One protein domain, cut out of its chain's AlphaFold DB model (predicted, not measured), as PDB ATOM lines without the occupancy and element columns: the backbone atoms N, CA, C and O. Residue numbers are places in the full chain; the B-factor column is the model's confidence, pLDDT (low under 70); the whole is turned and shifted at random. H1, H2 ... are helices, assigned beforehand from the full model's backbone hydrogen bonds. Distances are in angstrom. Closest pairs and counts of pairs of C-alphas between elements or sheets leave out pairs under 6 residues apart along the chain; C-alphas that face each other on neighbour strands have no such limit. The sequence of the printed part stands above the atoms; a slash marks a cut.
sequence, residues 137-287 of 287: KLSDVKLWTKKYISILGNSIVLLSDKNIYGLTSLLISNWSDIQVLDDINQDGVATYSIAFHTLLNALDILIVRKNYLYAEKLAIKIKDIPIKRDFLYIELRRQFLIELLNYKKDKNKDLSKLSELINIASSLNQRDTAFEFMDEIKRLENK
ATOM      1  N   LYS A 137     -18.745  31.251  -3.292       95.88
ATOM      2  CA  LYS A 137     -19.606  32.041  -2.406       95.88
ATOM      3  C   LYS A 137     -20.611  31.212  -1.622       95.88
ATOM      4  O   LYS A 137     -20.857  31.560  -0.475       95.88
ATOM      5  N   LEU A 138     -21.187  30.174  -2.219       97.06
ATOM      6  CA  LEU A 138     -22.121  29.278  -1.537       97.06
ATOM      7  C   LEU A 138     -21.396  28.312  -0.587       97.06
ATOM      8  O   LEU A 138     -21.932  27.999   0.470       97.06
ATOM      9  N   SER A 139     -20.170  27.903  -0.917       97.12
ATOM     10  CA  SER A 139     -19.326  27.069  -0.055       97.12
ATOM     11  C   SER A 139     -18.912  27.773   1.241       97.12
ATOM     12  O   SER A 139     -18.745  27.112   2.260       97.12
ATOM     13  N   ASP A 140     -18.794  29.104   1.220       95.94
ATOM     14  CA  ASP A 140     -18.437  29.922   2.387       95.94
ATOM     15  C   ASP A 140     -19.649  30.292   3.279       95.94
ATOM     16  O   ASP A 140     -19.496  31.001   4.281       95.94
ATOM     17  N   VAL A 141     -20.875  29.878   2.921       94.06
ATOM     18  CA  VAL A 141     -22.093  30.232   3.672       94.06
ATOM     19  C   VAL A 141     -22.133  29.492   5.005       94.06
ATOM     20  O   VAL A 141     -22.256  28.271   5.051       94.06
ATOM     21  N   LYS A 142     -22.102  30.262   6.100       90.94
ATOM     22  CA  LYS A 142     -22.280  29.753   7.471       90.94
ATOM     23  C   LYS A 142     -23.738  29.747   7.928       90.94
ATOM     24  O   LYS A 142     -24.136  28.860   8.658       90.94
ATOM     25  N   LEU A 143     -24.525  30.739   7.499       89.69
ATOM     26  CA  LEU A 143     -25.947  30.857   7.833       89.69
ATOM     27  C   LEU A 143     -26.790  30.804   6.558       89.69
ATOM     28  O   LEU A 143     -26.832  31.765   5.778       89.69
ATOM     29  N   TRP A 144     -27.487  29.687   6.363       92.19
ATOM     30  CA  TRP A 144     -28.340  29.440   5.201       92.19
ATOM     31  C   TRP A 144     -29.684  30.160   5.319       92.19
ATOM     32  O   TRP A 144     -30.721  29.580   5.620       92.19
ATOM     33  N   THR A 145     -29.671  31.465   5.058       89.88
ATOM     34  CA  THR A 145     -30.904  32.255   4.942       89.88
ATOM     35  C   THR A 145     -31.683  31.894   3.675       89.88
ATOM     36  O   THR A 145     -31.106  31.421   2.689       89.88
ATOM     37  N   LYS A 146     -32.978  32.243   3.637       88.31
ATOM     38  CA  LYS A 146     -33.834  32.122   2.441       88.31
ATOM     39  C   LYS A 146     -33.151  32.617   1.163       88.31
ATOM     40  O   LYS A 146     -33.235  31.956   0.138       88.31
ATOM     41  N   LYS A 147     -32.416  33.736   1.226       89.81
ATOM     42  CA  LYS A 147     -31.685  34.289   0.075       89.81
ATOM     43  C   LYS A 147     -30.666  33.292  -0.487       89.81
ATOM     44  O   LYS A 147     -30.685  33.039  -1.687       89.81
ATOM     45  N   TYR A 148     -29.798  32.724   0.352       94.56
ATOM     46  CA  TYR A 148     -28.757  31.789  -0.096       94.56
ATOM     47  C   TYR A 148     -29.335  30.474  -0.607       94.56
ATOM     48  O   TYR A 148     -28.885  29.974  -1.637       94.56
ATOM     49  N   ILE A 149     -30.374  29.965   0.053       95.75
ATOM     50  CA  ILE A 149     -31.068  28.756  -0.388       95.75
ATOM     51  C   ILE A 149     -31.737  29.002  -1.749       95.75
ATOM     52  O   ILE A 149     -31.550  28.215  -2.670       95.75
ATOM     53  N   SER A 150     -32.433  30.132  -1.934       93.44
ATOM     54  CA  SER A 150     -33.027  30.492  -3.228       93.44
ATOM     55  C   SER A 150     -31.984  30.652  -4.335       93.44
ATOM     56  O   SER A 150     -32.248  30.273  -5.475       93.44
ATOM     57  N   ILE A 151     -30.802  31.194  -4.028       95.31
ATOM     58  CA  ILE A 151     -29.699  31.298  -4.994       95.31
ATOM     59  C   ILE A 151     -29.193  29.908  -5.382       95.31
ATOM     60  O   ILE A 151     -29.026  29.649  -6.572       95.31
ATOM     61  N   LEU A 152     -28.989  29.012  -4.408       97.75
ATOM     62  CA  LEU A 152     -28.612  27.627  -4.680       97.75
ATOM     63  C   LEU A 152     -29.669  26.954  -5.567       97.75
ATOM     64  O   LEU A 152     -29.317  26.474  -6.642       97.75
ATOM     65  N   GLY A 153     -30.946  27.020  -5.185       96.31
ATOM     66  CA  GLY A 153     -32.075  26.479  -5.949       96.31
ATOM     67  C   GLY A 153     -32.109  26.945  -7.405       96.31
ATOM     68  O   GLY A 153     -32.249  26.131  -8.311       96.31
ATOM     69  N   ASN A 154     -31.873  28.237  -7.645       95.50
ATOM     70  CA  ASN A 154     -31.812  28.819  -8.992       95.50
ATOM     71  C   ASN A 154     -30.492  28.562  -9.734       95.50
ATOM     72  O   ASN A 154     -30.305  29.065 -10.836       95.50
ATOM     73  N   SER A 155     -29.549  27.836  -9.140       96.50
ATOM     74  CA  SER A 155     -28.240  27.592  -9.745       96.50
ATOM     75  C   SER A 155     -27.980  26.134 -10.079       96.50
ATOM     76  O   SER A 155     -27.197  25.892 -10.989       96.50
ATOM     77  N   ILE A 156     -28.632  25.180  -9.402       95.69
ATOM     78  CA  ILE A 156     -28.323  23.742  -9.490       95.69
ATOM     79  C   ILE A 156     -28.193  23.271 -10.941       95.69
ATOM     80  O   ILE A 156     -27.190  22.652 -11.291       95.69
ATOM     81  N   VAL A 157     -29.152  23.614 -11.807       94.75
ATOM     82  CA  VAL A 157     -29.155  23.155 -13.206       94.75
ATOM     83  C   VAL A 157     -27.975  23.695 -14.025       94.75
ATOM     84  O   VAL A 157     -27.574  23.102 -15.022       94.75
ATOM     85  N   LEU A 158     -27.371  24.798 -13.588       96.81
ATOM     86  CA  LEU A 158     -26.246  25.446 -14.254       96.81
ATOM     87  C   LEU A 158     -24.889  24.887 -13.807       96.81
ATOM     88  O   LEU A 158     -23.879  25.247 -14.410       96.81
ATOM     89  N   LEU A 159     -24.846  24.060 -12.758       97.31
ATOM     90  CA  LEU A 159     -23.614  23.555 -12.145       97.31
ATOM     91  C   LEU A 159     -23.310  22.114 -12.570       97.31
ATOM     92  O   LEU A 159     -24.170  21.401 -13.083       97.31
ATOM     93  N   SER A 160     -22.075  21.665 -12.330       97.19
ATOM     94  CA  SER A 160     -21.680  20.262 -12.503       97.19
ATOM     95  C   SER A 160     -22.198  19.382 -11.365       97.19
ATOM     96  O   SER A 160     -22.367  19.844 -10.238       97.19
ATOM     97  N   ASP A 161     -22.363  18.087 -11.627       98.19
ATOM     98  CA  ASP A 161     -22.937  17.133 -10.667       98.19
ATOM     99  C   ASP A 161     -22.165  17.067  -9.340       98.19
ATOM    100  O   ASP A 161     -22.763  17.012  -8.265       98.19
ATOM    101  N   LYS A 162     -20.827  17.160  -9.397       98.25
ATOM    102  CA  LYS A 162     -19.969  17.236  -8.202       98.25
ATOM    103  C   LYS A 162     -20.299  18.464  -7.350       98.25
ATOM    104  O   LYS A 162     -20.364  18.362  -6.127       98.25
ATOM    105  N   ASN A 163     -20.498  19.617  -7.987       98.19
ATOM    106  CA  ASN A 163     -20.801  20.865  -7.289       98.19
ATOM    107  C   ASN A 163     -22.239  20.879  -6.759       98.19
ATOM    108  O   ASN A 163     -22.456  21.350  -5.646       98.19
ATOM    109  N   ILE A 164     -23.192  20.300  -7.497       98.38
ATOM    110  CA  ILE A 164     -24.560  20.071  -7.013       98.38
ATOM    111  C   ILE A 164     -24.519  19.251  -5.720       98.38
ATOM    112  O   ILE A 164     -25.047  19.687  -4.695       98.38
ATOM    113  N   TYR A 165     -23.841  18.101  -5.735       98.56
ATOM    114  CA  TYR A 165     -23.727  17.236  -4.561       98.56
ATOM    115  C   TYR A 165     -23.010  17.919  -3.386       98.56
ATOM    116  O   TYR A 165     -23.443  17.802  -2.237       98.56
ATOM    117  N   GLY A 166     -21.924  18.648  -3.660       98.25
ATOM    118  CA  GLY A 166     -21.161  19.368  -2.640       98.25
ATOM    119  C   GLY A 166     -21.988  20.447  -1.938       98.25
ATOM    120  O   GLY A 166     -22.098  20.437  -0.714       98.25
ATOM    121  N   LEU A 167     -22.622  21.342  -2.702       98.44
ATOM    122  CA  LEU A 167     -23.401  22.453  -2.148       98.44
ATOM    123  C   LEU A 167     -24.671  21.979  -1.430       98.44
ATOM    124  O   LEU A 167     -25.007  22.500  -0.370       98.44
ATOM    125  N   THR A 168     -25.354  20.961  -1.957       98.25
ATOM    126  CA  THR A 168     -26.508  20.365  -1.262       98.25
ATOM    127  C   THR A 168     -26.097  19.623   0.004       98.25
ATOM    128  O   THR A 168     -26.786  19.717   1.014       98.25
ATOM    129  N   SER A 169     -24.936  18.962   0.015       97.50
ATOM    130  CA  SER A 169     -24.384  18.373   1.239       97.50
ATOM    131  C   SER A 169     -24.061  19.427   2.298       97.50
ATOM    132  O   SER A 169     -24.283  19.167   3.479       97.50
ATOM    133  N   LEU A 170     -23.569  20.606   1.899       96.94
ATOM    134  CA  LEU A 170     -23.359  21.725   2.822       96.94
ATOM    135  C   LEU A 170     -24.683  22.246   3.384       96.94
ATOM    136  O   LEU A 170     -24.777  22.443   4.593       96.94
ATOM    137  N   LEU A 171     -25.712  22.403   2.543       96.56
ATOM    138  CA  LEU A 171     -27.051  22.790   2.993       96.56
ATOM    139  C   LEU A 171     -27.600  21.801   4.038       96.56
ATOM    140  O   LEU A 171     -28.041  22.219   5.103       96.56
ATOM    141  N   ILE A 172     -27.507  20.494   3.769       96.19
ATOM    142  CA  ILE A 172     -27.951  19.436   4.696       96.19
ATOM    143  C   ILE A 172     -27.136  19.448   5.996       96.19
ATOM    144  O   ILE A 172     -27.687  19.257   7.074       96.19
ATOM    145  N   SER A 173     -25.829  19.705   5.926       94.44
ATOM    146  CA  SER A 173     -24.979  19.746   7.127       94.44
ATOM    147  C   SER A 173     -25.336  20.903   8.071       94.44
ATOM    148  O   SER A 173     -24.983  20.854   9.242       94.44
ATOM    149  N   ASN A 174     -26.053  21.919   7.579       92.81
ATOM    150  CA  ASN A 174     -26.544  23.061   8.356       92.81
ATOM    151  C   ASN A 174     -28.073  23.006   8.548       92.81
ATOM    152  O   ASN A 174     -28.719  24.033   8.756       92.81
ATOM    153  N   TRP A 175     -28.681  21.818   8.444       91.12
ATOM    154  CA  TRP A 175     -30.138  21.676   8.462       91.12
ATOM    155  C   TRP A 175     -30.785  22.097   9.788       91.12
ATOM    156  O   TRP A 175     -31.875  22.670   9.780       91.12
ATOM    157  N   SER A 176     -30.118  21.872  10.923       86.56
ATOM    158  CA  SER A 176     -30.627  22.279  12.241       86.56
ATOM    159  C   SER A 176     -30.880  23.785  12.324       86.56
ATOM    160  O   SER A 176     -31.903  24.210  12.851       86.56
ATOM    161  N   ASP A 177     -30.006  24.602  11.732       83.69
ATOM    162  CA  ASP A 177     -30.162  26.060  11.728       83.69
ATOM    163  C   ASP A 177     -31.365  26.496  10.879       83.69
ATOM    164  O   ASP A 177     -32.048  27.468  11.201       83.69
ATOM    165  N   ILE A 178     -31.671  25.747   9.815       83.69
ATOM    166  CA  ILE A 178     -32.856  25.972   8.978       83.69
ATOM    167  C   ILE A 178     -34.130  25.642   9.766       83.69
ATOM    168  O   ILE A 178     -35.104  26.385   9.673       83.69
ATOM    169  N   GLN A 179     -34.117  24.573  10.569       74.50
ATOM    170  CA  GLN A 179     -35.242  24.208  11.439       74.50
ATOM    171  C   GLN A 179     -35.489  25.255  12.530       74.50
ATOM    172  O   GLN A 179     -36.632  25.626  12.769       74.50
ATOM    173  N   VAL A 180     -34.434  25.804  13.139       68.88
ATOM    174  CA  VAL A 180     -34.584  26.881  14.132       68.88
ATOM    175  C   VAL A 180     -35.217  28.127  13.506       68.88
ATOM    176  O   VAL A 180     -36.072  28.760  14.121       68.88
ATOM    177  N   LEU A 181     -34.848  28.477  12.270       63.41
ATOM    178  CA  LEU A 181     -35.492  29.576  11.543       63.41
ATOM    179  C   LEU A 181     -36.965  29.282  11.213       63.41
ATOM    180  O   LEU A 181     -37.753  30.226  11.128       63.41
ATOM    181  N   ASP A 182     -37.324  28.004  11.044       64.19
ATOM    182  CA  ASP A 182     -38.693  27.528  10.817       64.19
ATOM    183  C   ASP A 182     -39.601  27.742  12.036       64.19
ATOM    184  O   ASP A 182     -40.706  28.266  11.920       64.19
ATOM    185  N   ASP A 183     -39.100  27.416  13.225       60.97
ATOM    186  CA  ASP A 183     -39.900  27.428  14.455       60.97
ATOM    187  C   ASP A 183     -40.174  28.839  15.011       60.97
ATOM    188  O   ASP A 183     -41.048  29.015  15.861       60.97
ATOM    189  N   ILE A 184     -39.451  29.863  14.539       56.91
ATOM    190  CA  ILE A 184     -39.541  31.223  15.090       56.91
ATOM    191  C   ILE A 184     -40.639  32.059  14.409       56.91
ATOM    192  O   ILE A 184     -41.259  32.869  15.095       56.91
ATOM    193  N   ASN A 185     -40.920  31.887  13.106       53.66
ATOM    194  CA  ASN A 185     -41.834  32.759  12.338       53.66
ATOM    195  C   ASN A 185     -42.548  32.018  11.179       53.66
ATOM    196  O   ASN A 185     -41.999  31.073  10.628       53.66
ATOM    197  N   GLN A 186     -43.699  32.516  10.689       56.09
ATOM    198  CA  GLN A 186     -44.374  31.974   9.485       56.09
ATOM    199  C   GLN A 186     -43.489  32.006   8.218       56.09
ATOM    200  O   GLN A 186     -43.622  31.151   7.345       56.09
ATOM    201  N   ASP A 187     -42.541  32.944   8.114       53.84
ATOM    202  CA  ASP A 187     -41.520  32.969   7.047       53.84
ATOM    203  C   ASP A 187     -40.486  31.827   7.140       53.84
ATOM    204  O   ASP A 187     -39.816  31.484   6.156       53.84
ATOM    205  N   GLY A 188     -40.364  31.226   8.319       57.81
ATOM    206  CA  GLY A 188     -39.592  30.024   8.567       57.81
ATOM    207  C   GLY A 188     -40.076  28.838   7.726       57.81
ATOM    208  O   GLY A 188     -39.264  28.199   7.048       57.81
ATOM    209  N   VAL A 189     -41.403  28.689   7.613       72.50
ATOM    210  CA  VAL A 189     -42.079  27.659   6.796       72.50
ATOM    211  C   VAL A 189     -41.651  27.776   5.338       72.50
ATOM    212  O   VAL A 189     -41.355  26.782   4.671       72.50
ATOM    213  N   ALA A 190     -41.549  29.009   4.836       78.44
ATOM    214  CA  ALA A 190     -41.096  29.267   3.474       78.44
ATOM    215  C   ALA A 190     -39.611  28.924   3.283       78.44
ATOM    216  O   ALA A 190     -39.229  28.426   2.227       78.44
ATOM    217  N   THR A 191     -38.762  29.186   4.279       85.88
ATOM    218  CA  THR A 191     -37.325  28.874   4.210       85.88
ATOM    219  C   THR A 191     -37.099  27.364   4.203       85.88
ATOM    220  O   THR A 191     -36.399  26.859   3.325       85.88
ATOM    221  N   TYR A 192     -37.761  26.652   5.115       88.00
ATOM    222  CA  TYR A 192     -37.769  25.194   5.201       88.00
ATOM    223  C   TYR A 192     -38.262  24.548   3.898       88.00
ATOM    224  O   TYR A 192     -37.585  23.691   3.326       88.00
ATOM    225  N   SER A 193     -39.401  25.018   3.374       89.62
ATOM    226  CA  SER A 193     -39.963  24.545   2.105       89.62
ATOM    227  C   SER A 193     -38.980  24.728   0.948       89.62
ATOM    228  O   SER A 193     -38.668  23.767   0.245       89.62
ATOM    229  N   ILE A 194     -38.431  25.936   0.769       92.25
ATOM    230  CA  ILE A 194     -37.493  26.233  -0.325       92.25
ATOM    231  C   ILE A 194     -36.229  25.374  -0.215       92.25
ATOM    232  O   ILE A 194     -35.708  24.933  -1.242       92.25
ATOM    233  N   ALA A 195     -35.742  25.107   0.999       94.88
ATOM    234  CA  ALA A 195     -34.611  24.207   1.219       94.88
ATOM    235  C   ALA A 195     -34.921  22.787   0.740       94.88
ATOM    236  O   ALA A 195     -34.150  22.229  -0.039       94.88
ATOM    237  N   PHE A 196     -36.072  22.231   1.113       95.06
ATOM    238  CA  PHE A 196     -36.476  20.910   0.641       95.06
ATOM    239  C   PHE A 196     -36.658  20.850  -0.877       95.06
ATOM    240  O   PHE A 196     -36.105  19.955  -1.513       95.06
ATOM    241  N   HIS A 197     -37.354  21.817  -1.480       95.56
ATOM    242  CA  HIS A 197     -37.485  21.885  -2.941       95.56
ATOM    243  C   HIS A 197     -36.119  21.967  -3.628       95.56
ATOM    244  O   HIS A 197     -35.892  21.303  -4.633       95.56
ATOM    245  N   THR A 198     -35.174  22.718  -3.057       97.56
ATOM    246  CA  THR A 198     -33.796  22.805  -3.564       97.56
ATOM    247  C   THR A 198     -33.102  21.439  -3.544       97.56
ATOM    248  O   THR A 198     -32.469  21.060  -4.528       97.56
ATOM    249  N   LEU A 199     -33.242  20.675  -2.457       98.25
ATOM    250  CA  LEU A 199     -32.666  19.332  -2.341       98.25
ATOM    251  C   LEU A 199     -33.307  18.331  -3.311       98.25
ATOM    252  O   LEU A 199     -32.593  17.565  -3.958       98.25
ATOM    253  N   LEU A 200     -34.633  18.353  -3.441       97.75
ATOM    254  CA  LEU A 200     -35.359  17.454  -4.339       97.75
ATOM    255  C   LEU A 200     -35.078  17.772  -5.814       97.75
ATOM    256  O   LEU A 200     -34.823  16.854  -6.585       97.75
ATOM    257  N   ASN A 201     -35.003  19.050  -6.191       96.88
ATOM    258  CA  ASN A 201     -34.624  19.452  -7.549       96.88
ATOM    259  C   ASN A 201     -33.181  19.042  -7.881       96.88
ATOM    260  O   ASN A 201     -32.886  18.653  -9.008       96.88
ATOM    261  N   ALA A 202     -32.267  19.101  -6.907       98.31
ATOM    262  CA  ALA A 202     -30.915  18.583  -7.090       98.31
ATOM    263  C   ALA A 202     -30.895  17.072  -7.317       98.31
ATOM    264  O   ALA A 202     -30.157  16.604  -8.183       98.31
ATOM    265  N   LEU A 203     -31.697  16.320  -6.560       98.31
ATOM    266  CA  LEU A 203     -31.827  14.882  -6.748       98.31
ATOM    267  C   LEU A 203     -32.377  14.554  -8.142       98.31
ATOM    268  O   LEU A 203     -31.766  13.753  -8.845       98.31
ATOM    269  N   ASP A 204     -33.457  15.215  -8.559       96.44
ATOM    270  CA  ASP A 204     -34.033  15.056  -9.899       96.44
ATOM    271  C   ASP A 204     -32.998  15.341 -11.000       96.44
ATOM    272  O   ASP A 204     -32.726  14.491 -11.848       96.44
ATOM    273  N   ILE A 205     -32.294  16.475 -10.928       95.62
ATOM    274  CA  ILE A 205     -31.267  16.829 -11.920       95.62
ATOM    275  C   ILE A 205     -30.154  15.772 -11.995       95.62
ATOM    276  O   ILE A 205     -29.702  15.439 -13.093       95.62
ATOM    277  N   LEU A 206     -29.719  15.213 -10.861       97.62
ATOM    278  CA  LEU A 206     -28.721  14.136 -10.843       97.62
ATOM    279  C   LEU A 206     -29.261  12.837 -11.467       97.62
ATOM    280  O   LEU A 206     -28.521  12.165 -12.190       97.62
ATOM    281  N   ILE A 207     -30.538  12.503 -11.242       95.62
ATOM    282  CA  ILE A 207     -31.218  11.358 -11.874       95.62
ATOM    283  C   ILE A 207     -31.306  11.563 -13.391       95.62
ATOM    284  O   ILE A 207     -30.909  10.678 -14.152       95.62
ATOM    285  N   VAL A 208     -31.757  12.739 -13.840       92.94
ATOM    286  CA  VAL A 208     -31.887  13.105 -15.260       92.94
ATOM    287  C   VAL A 208     -30.548  13.057 -15.985       92.94
ATOM    288  O   VAL A 208     -30.471  12.584 -17.119       92.94
ATOM    289  N   ARG A 209     -29.471  13.487 -15.326       93.44
ATOM    290  CA  ARG A 209     -28.104  13.406 -15.861       93.44
ATOM    291  C   ARG A 209     -27.479  12.014 -15.755       93.44
ATOM    292  O   ARG A 209     -26.323  11.845 -16.130       93.44
ATOM    293  N   LYS A 210     -28.231  11.019 -15.269       94.38
ATOM    294  CA  LYS A 210     -27.796   9.626 -15.083       94.38
ATOM    295  C   LYS A 210     -26.589   9.498 -14.139       94.38
ATOM    296  O   LYS A 210     -25.864   8.506 -14.176       94.38
ATOM    297  N   ASN A 211     -26.375  10.477 -13.252       96.06
ATOM    298  CA  ASN A 211     -25.320  10.432 -12.242       96.06
ATOM    299  C   ASN A 211     -25.822   9.737 -10.973       96.06
ATOM    300  O   ASN A 211     -25.999  10.346  -9.913       96.06
ATOM    301  N   TYR A 212     -26.065   8.431 -11.095       95.50
ATOM    302  CA  TYR A 212     -26.662   7.633 -10.026       95.50
ATOM    303  C   TYR A 212     -25.791   7.575  -8.766       95.50
ATOM    304  O   TYR A 212     -26.325   7.541  -7.664       95.50
ATOM    305  N   LEU A 213     -24.464   7.678  -8.907       96.31
ATOM    306  CA  LEU A 213     -23.545   7.712  -7.768       96.31
ATOM    307  C   LEU A 213     -23.828   8.890  -6.824       96.31
ATOM    308  O   LEU A 213     -23.910   8.704  -5.610       96.31
ATOM    309  N   TYR A 214     -23.942  10.113  -7.354       98.31
ATOM    310  CA  TYR A 214     -24.256  11.274  -6.517       98.31
ATOM    311  C   TYR A 214     -25.734  11.335  -6.142       98.31
ATOM    312  O   TYR A 214     -26.034  11.742  -5.019       98.31
ATOM    313  N   ALA A 215     -26.636  10.898  -7.027       98.12
ATOM    314  CA  ALA A 215     -28.064  10.833  -6.725       98.12
ATOM    315  C   ALA A 215     -28.336   9.945  -5.499       98.12
ATOM    316  O   ALA A 215     -29.022  10.377  -4.582       98.12
ATOM    317  N   GLU A 216     -27.732   8.757  -5.416       97.62
ATOM    318  CA  GLU A 216     -27.888   7.862  -4.260       97.62
ATOM    319  C   GLU A 216     -27.335   8.456  -2.972       97.62
ATOM    320  O   GLU A 216     -28.010   8.462  -1.942       97.62
ATOM    321  N   LYS A 217     -26.118   9.007  -3.031       98.06
ATOM    322  CA  LYS A 217     -25.507   9.656  -1.868       98.06
ATOM    323  C   LYS A 217     -26.366  10.809  -1.351       98.06
ATOM    324  O   LYS A 217     -26.391  11.040  -0.145       98.06
ATOM    325  N   LEU A 218     -27.023  11.551  -2.242       98.44
ATOM    326  CA  LEU A 218     -27.930  12.631  -1.867       98.44
ATOM    327  C   LEU A 218     -29.271  12.090  -1.347       98.44
ATOM    328  O   LEU A 218     -29.745  12.559  -0.317       98.44
ATOM    329  N   ALA A 219     -29.848  11.081  -2.000       98.06
ATOM    330  CA  ALA A 219     -31.119  10.468  -1.617       98.06
ATOM    331  C   ALA A 219     -31.081   9.879  -0.200       98.06
ATOM    332  O   ALA A 219     -32.019  10.096   0.564       98.06
ATOM    333  N   ILE A 220     -29.983   9.207   0.175       97.50
ATOM    334  CA  ILE A 220     -29.769   8.703   1.542       97.50
ATOM    335  C   ILE A 220     -29.861   9.860   2.543       97.50
ATOM    336  O   ILE A 220     -30.679   9.820   3.455       97.50
ATOM    337  N   LYS A 221     -29.106  10.940   2.308       97.44
ATOM    338  CA  LYS A 221     -29.109  12.109   3.195       97.44
ATOM    339  C   LYS A 221     -30.483  12.773   3.296       97.44
ATOM    340  O   LYS A 221     -30.868  13.173   4.382       97.44
ATOM    341  N   ILE A 222     -31.215  12.908   2.185       96.69
ATOM    342  CA  ILE A 222     -32.556  13.524   2.162       96.69
ATOM    343  C   ILE A 222     -33.582  12.661   2.910       96.69
ATOM    344  O   ILE A 222     -34.483  13.198   3.559       96.69
ATOM    345  N   LYS A 223     -33.473  11.331   2.811       95.38
ATOM    346  CA  LYS A 223     -34.378  10.392   3.484       95.38
ATOM    347  C   LYS A 223     -34.298  10.515   5.008       95.38
ATOM    348  O   LYS A 223     -35.330  10.426   5.667       95.38
ATOM    349  N   ASP A 224     -33.105  10.772   5.535       93.50
ATOM    350  CA  ASP A 224     -32.857  10.883   6.977       93.50
ATOM    351  C   ASP A 224     -33.370  12.200   7.584       93.50
ATOM    352  O   ASP A 224     -33.466  12.328   8.804       93.50
ATOM    353  N   ILE A 225     -33.736  13.184   6.755       92.56
ATOM    354  CA  ILE A 225     -34.298  14.447   7.235       92.56
ATOM    355  C   ILE A 225     -35.790  14.242   7.550       92.56
ATOM    356  O   ILE A 225     -36.565  13.900   6.647       92.56
ATOM    357  N   PRO A 226     -36.241  14.475   8.796       89.31
ATOM    358  CA  PRO A 226     -37.654  14.371   9.135       89.31
ATOM    359  C   PRO A 226     -38.454  15.472   8.432       89.31
ATOM    360  O   PRO A 226     -38.053  16.638   8.428       89.31
ATOM    361  N   ILE A 227     -39.604  15.102   7.863       88.69
ATOM    362  CA  ILE A 227     -40.529  16.035   7.213       88.69
ATOM    363  C   ILE A 227     -41.714  16.300   8.145       88.69
ATOM    364  O   ILE A 227     -42.389  15.368   8.582       88.69
ATOM    365  N   LYS A 228     -41.970  17.577   8.460       85.50
ATOM    366  CA  LYS A 228     -43.151  17.988   9.236       85.50
ATOM    367  C   LYS A 228     -44.440  17.656   8.467       85.50
ATOM    368  O   LYS A 228     -44.492  17.772   7.245       85.50
ATOM    369  N   ARG A 229     -45.497  17.295   9.204       82.62
ATOM    370  CA  ARG A 229     -46.779  16.797   8.665       82.62
ATOM    371  C   ARG A 229     -47.407  17.704   7.600       82.62
ATOM    372  O   ARG A 229     -47.987  17.197   6.645       82.62
ATOM    373  N   ASP A 230     -47.266  19.017   7.746       83.75
ATOM    374  CA  ASP A 230     -47.898  20.001   6.860       83.75
ATOM    375  C   ASP A 230     -47.277  20.041   5.450       83.75
ATOM    376  O   ASP A 230     -47.850  20.623   4.532       83.75
ATOM    377  N   PHE A 231     -46.138  19.372   5.232       88.50
ATOM    378  CA  PHE A 231     -45.428  19.338   3.948       88.50
ATOM    379  C   PHE A 231     -45.644  18.032   3.175       88.50
ATOM    380  O   PHE A 231     -44.705  17.454   2.625       88.50
ATOM    381  N   LEU A 232     -46.895  17.575   3.091       89.81
ATOM    382  CA  LEU A 232     -47.253  16.325   2.412       89.81
ATOM    383  C   LEU A 232     -46.765  16.260   0.954       89.81
ATOM    384  O   LEU A 232     -46.300  15.213   0.517       89.81
ATOM    385  N   TYR A 233     -46.809  17.372   0.209       92.00
ATOM    386  CA  TYR A 233     -46.272  17.414  -1.159       92.00
ATOM    387  C   TYR A 233     -44.772  17.087  -1.204       92.00
ATOM    388  O   TYR A 233     -44.322  16.340  -2.071       92.00
ATOM    389  N   ILE A 234     -43.995  17.623  -0.257       94.56
ATOM    390  CA  ILE A 234     -42.548  17.387  -0.184       94.56
ATOM    391  C   ILE A 234     -42.282  15.913   0.119       94.56
ATOM    392  O   ILE A 234     -41.414  15.312  -0.512       94.56
ATOM    393  N   GLU A 235     -43.053  15.322   1.035       94.50
ATOM    394  CA  GLU A 235     -42.977  13.889   1.328       94.50
ATOM    395  C   GLU A 235     -43.268  13.047   0.083       94.50
ATOM    396  O   GLU A 235     -42.486  12.165  -0.270       94.50
ATOM    397  N   LEU A 236     -44.361  13.358  -0.615       95.06
ATOM    398  CA  LEU A 236     -44.779  12.624  -1.802       95.06
ATOM    399  C   LEU A 236     -43.721  12.704  -2.914       95.06
ATOM    400  O   LEU A 236     -43.332  11.678  -3.471       95.06
ATOM    401  N   ARG A 237     -43.185  13.902  -3.185       96.88
ATOM    402  CA  ARG A 237     -42.108  14.102  -4.169       96.88
ATOM    403  C   ARG A 237     -40.812  13.404  -3.757       96.88
ATOM    404  O   ARG A 237     -40.130  12.837  -4.608       96.88
ATOM    405  N   ARG A 238     -40.468  13.403  -2.465       97.38
ATOM    406  CA  ARG A 238     -39.306  12.670  -1.946       97.38
ATOM    407  C   ARG A 238     -39.428  11.175  -2.226       97.38
ATOM    408  O   ARG A 238     -38.485  10.587  -2.751       97.38
ATOM    409  N   GLN A 239     -40.567  10.573  -1.885       96.12
ATOM    410  CA  GLN A 239     -40.804   9.150  -2.134       96.12
ATOM    411  C   GLN A 239     -40.757   8.835  -3.629       96.12
ATOM    412  O   GLN A 239     -40.083   7.887  -4.029       96.12
ATOM    413  N   PHE A 240     -41.384   9.681  -4.449       97.12
ATOM    414  CA  PHE A 240     -41.372   9.537  -5.898       97.12
ATOM    415  C   PHE A 240     -39.950   9.528  -6.469       97.12
ATOM    416  O   PHE A 240     -39.577   8.577  -7.149       97.12
ATOM    417  N   LEU A 241     -39.116  10.519  -6.135       97.00
ATOM    418  CA  LEU A 241     -37.745  10.598  -6.650       97.00
ATOM    419  C   LEU A 241     -36.853   9.445  -6.162       97.00
ATOM    420  O   LEU A 241     -36.000   8.972  -6.914       97.00
ATOM    421  N   ILE A 242     -37.044   8.968  -4.927       95.62
ATOM    422  CA  ILE A 242     -36.316   7.800  -4.405       95.62
ATOM    423  C   ILE A 242     -36.696   6.538  -5.187       95.62
ATOM    424  O   ILE A 242     -35.812   5.778  -5.590       95.62
ATOM    425  N   GLU A 243     -37.988   6.309  -5.428       94.88
ATOM    426  CA  GLU A 243     -38.425   5.145  -6.204       94.88
ATOM    427  C   GLU A 243     -38.066   5.272  -7.692       94.88
ATOM    428  O   GLU A 243     -37.708   4.279  -8.328       94.88
ATOM    429  N   LEU A 244     -38.025   6.491  -8.230       94.19
ATOM    430  CA  LEU A 244     -37.580   6.754  -9.595       94.19
ATOM    431  C   LEU A 244     -36.092   6.434  -9.769       94.19
ATOM    432  O   LEU A 244     -35.709   5.755 -10.723       94.19
ATOM    433  N   LEU A 245     -35.251   6.872  -8.828       94.50
ATOM    434  CA  LEU A 245     -33.827   6.533  -8.799       94.50
ATOM    435  C   LEU A 245     -33.624   5.016  -8.730       94.50
ATOM    436  O   LEU A 245     -32.840   4.455  -9.495       94.50
ATOM    437  N   ASN A 246     -34.357   4.354  -7.837       92.25
ATOM    438  CA  ASN A 246     -34.330   2.908  -7.679       92.25
ATOM    439  C   ASN A 246     -34.662   2.169  -8.985       92.25
ATOM    440  O   ASN A 246     -33.928   1.261  -9.368       92.25
ATOM    441  N   TYR A 247     -35.739   2.569  -9.667       91.06
ATOM    442  CA  TYR A 247     -36.145   2.010 -10.958       91.06
ATOM    443  C   TYR A 247     -35.093   2.243 -12.051       91.06
ATOM    444  O   TYR A 247     -34.790   1.358 -12.846       91.06
ATOM    445  N   LYS A 248     -34.476   3.429 -12.093       89.12
ATOM    446  CA  LYS A 248     -33.459   3.732 -13.111       89.12
ATOM    447  C   LYS A 248     -32.139   2.994 -12.888       89.12
ATOM    448  O   LYS A 248     -31.433   2.737 -13.860       89.12
ATOM    449  N   LYS A 249     -31.822   2.629 -11.644       85.56
ATOM    450  CA  LYS A 249     -30.668   1.783 -11.315       85.56
ATOM    451  C   LYS A 249     -30.888   0.309 -11.638       85.56
ATOM    452  O   LYS A 249     -29.945  -0.358 -12.052       85.56
ATOM    453  N   ASP A 250     -32.102  -0.183 -11.427       84.12
ATOM    454  CA  ASP A 250     -32.479  -1.567 -11.680       84.12
ATOM    455  C   ASP A 250     -33.753  -1.598 -12.523       84.12
ATOM    456  O   ASP A 250     -34.863  -1.481 -12.008       84.12
ATOM    457  N   LYS A 251     -33.589  -1.761 -13.840       66.81
ATOM    458  CA  LYS A 251     -34.716  -1.788 -14.785       66.81
ATOM    459  C   LYS A 251     -35.646  -2.991 -14.593       66.81
ATOM    460  O   LYS A 251     -36.716  -3.002 -15.189       66.81
ATOM    461  N   ASN A 252     -35.257  -3.984 -13.789       67.38
ATOM    462  CA  ASN A 252     -36.133  -5.099 -13.424       67.38
ATOM    463  C   ASN A 252     -37.061  -4.745 -12.253       67.38
ATOM    464  O   ASN A 252     -37.917  -5.547 -11.881       67.38
ATOM    465  N   LYS A 253     -36.883  -3.567 -11.644       71.56
ATOM    466  CA  LYS A 253     -37.704  -3.114 -10.530       71.56
ATOM    467  C   LYS A 253     -39.080  -2.688 -11.036       71.56
ATOM    468  O   LYS A 253     -39.205  -1.947 -12.005       71.56
ATOM    469  N   ASP A 254     -40.107  -3.177 -10.356       76.81
ATOM    470  CA  ASP A 254     -41.505  -2.938 -10.695       76.81
ATOM    471  C   ASP A 254     -41.885  -1.445 -10.570       76.81
ATOM    472  O   ASP A 254     -41.535  -0.772  -9.596       76.81
ATOM    473  N   LEU A 255     -42.624  -0.943 -11.564       85.12
ATOM    474  CA  LEU A 255     -43.177   0.414 -11.612       85.12
ATOM    475  C   LEU A 255     -44.371   0.607 -10.662       85.12
ATOM    476  O   LEU A 255     -44.835   1.736 -10.502       85.12
ATOM    477  N   SER A 256     -44.882  -0.458 -10.037       88.31
ATOM    478  CA  SER A 256     -46.062  -0.425  -9.161       88.31
ATOM    479  C   SER A 256     -46.022   0.684  -8.114       88.31
ATOM    480  O   SER A 256     -46.994   1.424  -7.990       88.31
ATOM    481  N   LYS A 257     -44.889   0.878  -7.431       91.81
ATOM    482  CA  LYS A 257     -44.739   1.945  -6.427       91.81
ATOM    483  C   LYS A 257     -44.830   3.353  -7.015       91.81
ATOM    484  O   LYS A 257     -45.414   4.242  -6.402       91.81
ATOM    485  N   LEU A 258     -44.261   3.578  -8.200       94.19
ATOM    486  CA  LEU A 258     -44.369   4.870  -8.884       94.19
ATOM    487  C   LEU A 258     -45.820   5.129  -9.304       94.19
ATOM    488  O   LEU A 258     -46.338   6.224  -9.087       94.19
ATOM    489  N   SER A 259     -46.496   4.104  -9.827       94.06
ATOM    490  CA  SER A 259     -47.922   4.155 -10.163       94.06
ATOM    491  C   SER A 259     -48.801   4.410  -8.935       94.06
ATOM    492  O   SER A 259     -49.748   5.189  -9.007       94.06
ATOM    493  N   GLU A 260     -48.478   3.808  -7.789       95.69
ATOM    494  CA  GLU A 260     -49.173   4.039  -6.520       95.69
ATOM    495  C   GLU A 260     -49.073   5.507  -6.089       95.69
ATOM    496  O   GLU A 260     -50.093   6.125  -5.790       95.69
ATOM    497  N   LEU A 261     -47.881   6.106  -6.143       96.44
ATOM    498  CA  LEU A 261     -47.680   7.518  -5.795       96.44
ATOM    499  C   LEU A 261     -48.456   8.468  -6.725       96.44
ATOM    500  O   LEU A 261     -49.036   9.453  -6.257       96.44
ATOM    501  N   ILE A 262     -48.531   8.156  -8.023       96.00
ATOM    502  CA  ILE A 262     -49.346   8.899  -9.003       96.00
ATOM    503  C   ILE A 262     -50.846   8.774  -8.680       96.00
ATOM    504  O   ILE A 262     -51.589   9.761  -8.742       96.00
ATOM    505  N   ASN A 263     -51.300   7.580  -8.295       95.81
ATOM    506  CA  ASN A 263     -52.687   7.340  -7.898       95.81
ATOM    507  C   ASN A 263     -53.038   8.057  -6.589       95.81
ATOM    508  O   ASN A 263     -54.109   8.656  -6.500       95.81
ATOM    509  N   ILE A 264     -52.129   8.073  -5.607       96.06
ATOM    510  CA  ILE A 264     -52.284   8.847  -4.370       96.06
ATOM    511  C   ILE A 264     -52.459  10.329  -4.712       96.06
ATOM    512  O   ILE A 264     -53.461  10.920  -4.307       96.06
ATOM    513  N   ALA A 265     -51.561  10.913  -5.516       95.12
ATOM    514  CA  ALA A 265     -51.681  12.307  -5.957       95.12
ATOM    515  C   ALA A 265     -53.047  12.585  -6.612       95.12
ATOM    516  O   ALA A 265     -53.736  13.542  -6.254       95.12
ATOM    517  N   SER A 266     -53.479  11.701  -7.515       94.19
ATOM    518  CA  SER A 266     -54.768  11.812  -8.206       94.19
ATOM    519  C   SER A 266     -55.958  11.737  -7.242       94.19
ATOM    520  O   SER A 266     -56.878  12.549  -7.344       94.19
ATOM    521  N   SER A 267     -55.925  10.818  -6.271       95.62
ATOM    522  CA  SER A 267     -56.982  10.644  -5.263       95.62
ATOM    523  C   SER A 267     -57.121  11.850  -4.327       95.62
ATOM    524  O   SER A 267     -58.219  12.166  -3.876       95.62
ATOM    525  N   LEU A 268     -56.023  12.578  -4.103       94.62
ATOM    526  CA  LEU A 268     -55.980  13.823  -3.332       94.62
ATOM    527  C   LEU A 268     -56.326  15.065  -4.180       94.62
ATOM    528  O   LEU A 268     -56.092  16.197  -3.750       94.62
ATOM    529  N   ASN A 269     -56.859  14.871  -5.393       94.00
ATOM    530  CA  ASN A 269     -57.135  15.914  -6.385       94.00
ATOM    531  C   ASN A 269     -55.904  16.752  -6.792       94.00
ATOM    532  O   ASN A 269     -56.052  17.851  -7.320       94.00
ATOM    533  N   GLN A 270     -54.687  16.232  -6.608       94.69
ATOM    534  CA  GLN A 270     -53.435  16.880  -7.018       94.69
ATOM    535  C   GLN A 270     -53.061  16.468  -8.450       94.69
ATOM    536  O   GLN A 270     -52.044  15.814  -8.690       94.69
ATOM    537  N   ARG A 271     -53.914  16.824  -9.421       92.81
ATOM    538  CA  ARG A 271     -53.749  16.410 -10.830       92.81
ATOM    539  C   ARG A 271     -52.449  16.919 -11.450       92.81
ATOM    540  O   ARG A 271     -51.812  16.173 -12.185       92.81
ATOM    541  N   ASP A 272     -52.037  18.137 -11.111       92.31
ATOM    542  CA  ASP A 272     -50.787  18.719 -11.611       92.31
ATOM    543  C   ASP A 272     -49.568  17.934 -11.111       92.31
ATOM    544  O   ASP A 272     -48.652  17.668 -11.881       92.31
ATOM    545  N   THR A 273     -49.584  17.481  -9.852       93.38
ATOM    546  CA  THR A 273     -48.531  16.621  -9.290       93.38
ATOM    547  C   THR A 273     -48.511  15.244  -9.949       93.38
ATOM    548  O   THR A 273     -47.445  14.740 -10.291       93.38
ATOM    549  N   ALA A 274     -49.680  14.639 -10.174       94.44
ATOM    550  CA  ALA A 274     -49.768  13.369 -10.891       94.44
ATOM    551  C   ALA A 274     -49.205  13.492 -12.317       94.44
ATOM    552  O   ALA A 274     -48.428  12.644 -12.756       94.44
ATOM    553  N   PHE A 275     -49.550  14.574 -13.021       94.19
ATOM    554  CA  PHE A 275     -49.025  14.866 -14.350       94.19
ATOM    555  C   PHE A 275     -47.511  15.104 -14.336       94.19
ATOM    556  O   PHE A 275     -46.813  14.530 -15.168       94.19
ATOM    557  N   GLU A 276     -47.001  15.895 -13.385       93.00
ATOM    558  CA  GLU A 276     -45.565  16.136 -13.189       93.00
ATOM    559  C   GLU A 276     -44.800  14.810 -13.065       93.00
ATOM    560  O   GLU A 276     -43.852  14.573 -13.810       93.00
ATOM    561  N   PHE A 277     -45.263  13.904 -12.201       95.12
ATOM    562  CA  PHE A 277     -44.643  12.593 -11.998       95.12
ATOM    563  C   PHE A 277     -44.685  11.714 -13.252       95.12
ATOM    564  O   PHE A 277     -43.688  11.089 -13.619       95.12
ATOM    565  N   MET A 278     -45.819  11.679 -13.955       93.69
ATOM    566  CA  MET A 278     -45.928  10.949 -15.221       93.69
ATOM    567  C   MET A 278     -44.973  11.500 -16.285       93.69
ATOM    568  O   MET A 278     -44.375  10.735 -17.043       93.69
ATOM    569  N   ASP A 279     -44.844  12.822 -16.367       91.38
ATOM    570  CA  ASP A 279     -43.967  13.489 -17.320       91.38
ATOM    571  C   ASP A 279     -42.482  13.263 -16.990       91.38
ATOM    572  O   ASP A 279     -41.689  12.986 -17.894       91.38
ATOM    573  N   GLU A 280     -42.102  13.274 -15.708       90.88
ATOM    574  CA  GLU A 280     -40.747  12.929 -15.257       90.88
ATOM    575  C   GLU A 280     -40.361  11.489 -15.650       90.88
ATOM    576  O   GLU A 280     -39.264  11.270 -16.178       90.88
ATOM    577  N   ILE A 281     -41.267  10.509 -15.507       90.44
ATOM    578  CA  ILE A 281     -41.028   9.126 -15.968       90.44
ATOM    579  C   ILE A 281     -40.760   9.102 -17.479       90.44
ATOM    580  O   ILE A 281     -39.734   8.564 -17.912       90.44
ATOM    581  N   LYS A 282     -41.631   9.739 -18.275       87.38
ATOM    582  CA  LYS A 282     -41.530   9.782 -19.747       87.38
ATOM    583  C   LYS A 282     -40.250  10.458 -20.230       87.38
ATOM    584  O   LYS A 282     -39.586   9.962 -21.143       87.38
ATOM    585  N   ARG A 283     -39.865  11.589 -19.624       81.31
ATOM    586  CA  ARG A 283     -38.633  12.320 -19.975       81.31
ATOM    587  C   ARG A 283     -37.385  11.450 -19.850       81.31
ATOM    588  O   ARG A 283     -36.436  11.640 -20.609       81.31
ATOM    589  N   LEU A 284     -37.393  10.497 -18.922       77.56
ATOM    590  CA  LEU A 284     -36.286   9.575 -18.682       77.56
ATOM    591  C   LEU A 284     -36.345   8.291 -19.523       77.56
ATOM    592  O   LEU A 284     -35.451   7.454 -19.393       77.56
ATOM    593  N   GLU A 285     -37.404   8.069 -20.300       74.69
ATOM    594  CA  GLU A 285     -37.509   6.961 -21.263       74.69
ATOM    595  C   GLU A 285     -37.068   7.391 -22.667       74.69
ATOM    596  O   GLU A 285     -36.493   6.595 -23.402       74.69
ATOM    597  N   ASN A 286     -37.246   8.674 -22.996       58.84
ATOM    598  CA  ASN A 286     -36.930   9.252 -24.306       58.84
ATOM    599  C   ASN A 286     -35.489   9.812 -24.436       58.84
ATOM    600  O   ASN A 286     -35.187  10.471 -25.432       58.84
ATOM    601  N   LYS A 287     -34.605   9.594 -23.448       51.59
ATOM    602  CA  LYS A 287     -33.197  10.060 -23.412       51.59
ATOM    603  C   LYS A 287     -32.237   8.979 -22.917       51.59
ATOM    604  O   LYS A 287     -31.057   8.968 -23.325       51.59
TER     605      LYS A 287
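What this domain is: This is residues 137 to 287 of the 287 residues of the protein "Helix-turn-helix domain-containing protein" of Lactobacillus sp. LL6 (UniProt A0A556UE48). The domain is an up-and-down bundle of helices built round one long helix, H4, with H1, H2, H3, H5 and H6 packed round it. The hairpin of H7 and H8 makes the far end: H7 packs on H6, away from H1 and H3, and the helices that touch run nearly along one another. The printed part has 151 residues with eight named helices, H1 to H8 in order along the chain, and no named strand; the class is all helix. It is compact, with a radius of gyration of the C-alphas of 15.5 A, and spans 42 by 34 by 23 A.

Where its parts are: The printed part begins at Lys 137, and H1 takes residues 146 to 153, starting at C-alpha 146 at (-33.834, 32.122, 2.441). H2 follows with residues 161 to 173, 18.1 A from first to last C-alpha, and H3 with residues 175 to 184. H4, the longest helix, holds residues 186 to 208 and measures 33.5 A, from C-alpha 186 at (-44.374, 31.974, 9.485) to C-alpha 208 at (-31.887, 13.105, -15.260). H5 is residues 212 to 223, and H6 is residues 232 to 249, 26.0 A long. H7 is residues 256 to 267, 16.0 A long. H8 is residues 271 to 283, 18.1 A long, and ends at C-alpha 283 at (-38.633, 12.320, -19.975).

How they stand to each other: H4 is the hub and touches five other helices. H1 touches it at a shallow tilt of 11 degrees, the same way, with the closest C-alphas, those of Gly 153 and Thr 198, 4.7 A apart. H2 touches H4 the opposite way at a shallow tilt of 30 degrees, closest at Thr 168 and Leu 199, whose C-alphas are 6.3 A apart. H1 and H2 are close but not clearly touching. H3 and H4 form a helical hairpin in which H4 touches H3 with residues 188 to 192 alone; the closest C-alphas, those of Asp 182 and Gly 188, are 3.5 A apart. H2 and H3 meet only through their link. H4 and H5 form another hairpin, where H4 uses residues 199 to 207 alone and the closest C-alphas, those of Leu 206 and Ala 215, are 5.3 A apart. H5 also touches H2, the same way at a shallow tilt of 15 degrees, with the closest C-alphas, those of Tyr 165 and Tyr 214, 6.3 A apart. H6 touches H4 the same way at a shallow tilt of 14 degrees, the C-alphas of Ile 207 and Leu 245 being closest at 6.3 A. H5 and H6 form a hairpin, closest at the C-alphas of Ala 219 and Ile 242, 6.5 A apart. H6 and H7 form the next, through residues 236 to 244 of H6 and 257 to 261 of H7 alone, with the closest C-alphas, those of Phe 240 and Leu 258, 6.3 A apart. H7 and H8 form the last, where H7 uses residues 262 to 266 alone and the closest C-alphas, those of Ile 262 and Ala 274, are 4.9 A apart. H4 and H8 are only just apart, at 8.3 A. Every O i to N i+4 pair is within hydrogen-bond range in H1, H2, H6, H7 and H8; the counts are 5 of 6 in H3, 18 of 19 in H4 and 7 of 8 in H5.

The domain as a whole: The two C-alphas farthest apart, those of Ile 184 and Asn 252, are 46.3 A apart. The printed part has no cut and no long link, and Lys 287 is the chain's last residue. The mean pLDDT of the printed part is 90.1; residues 180 to 188, 251 to 252 and 286 to 287 are under 70.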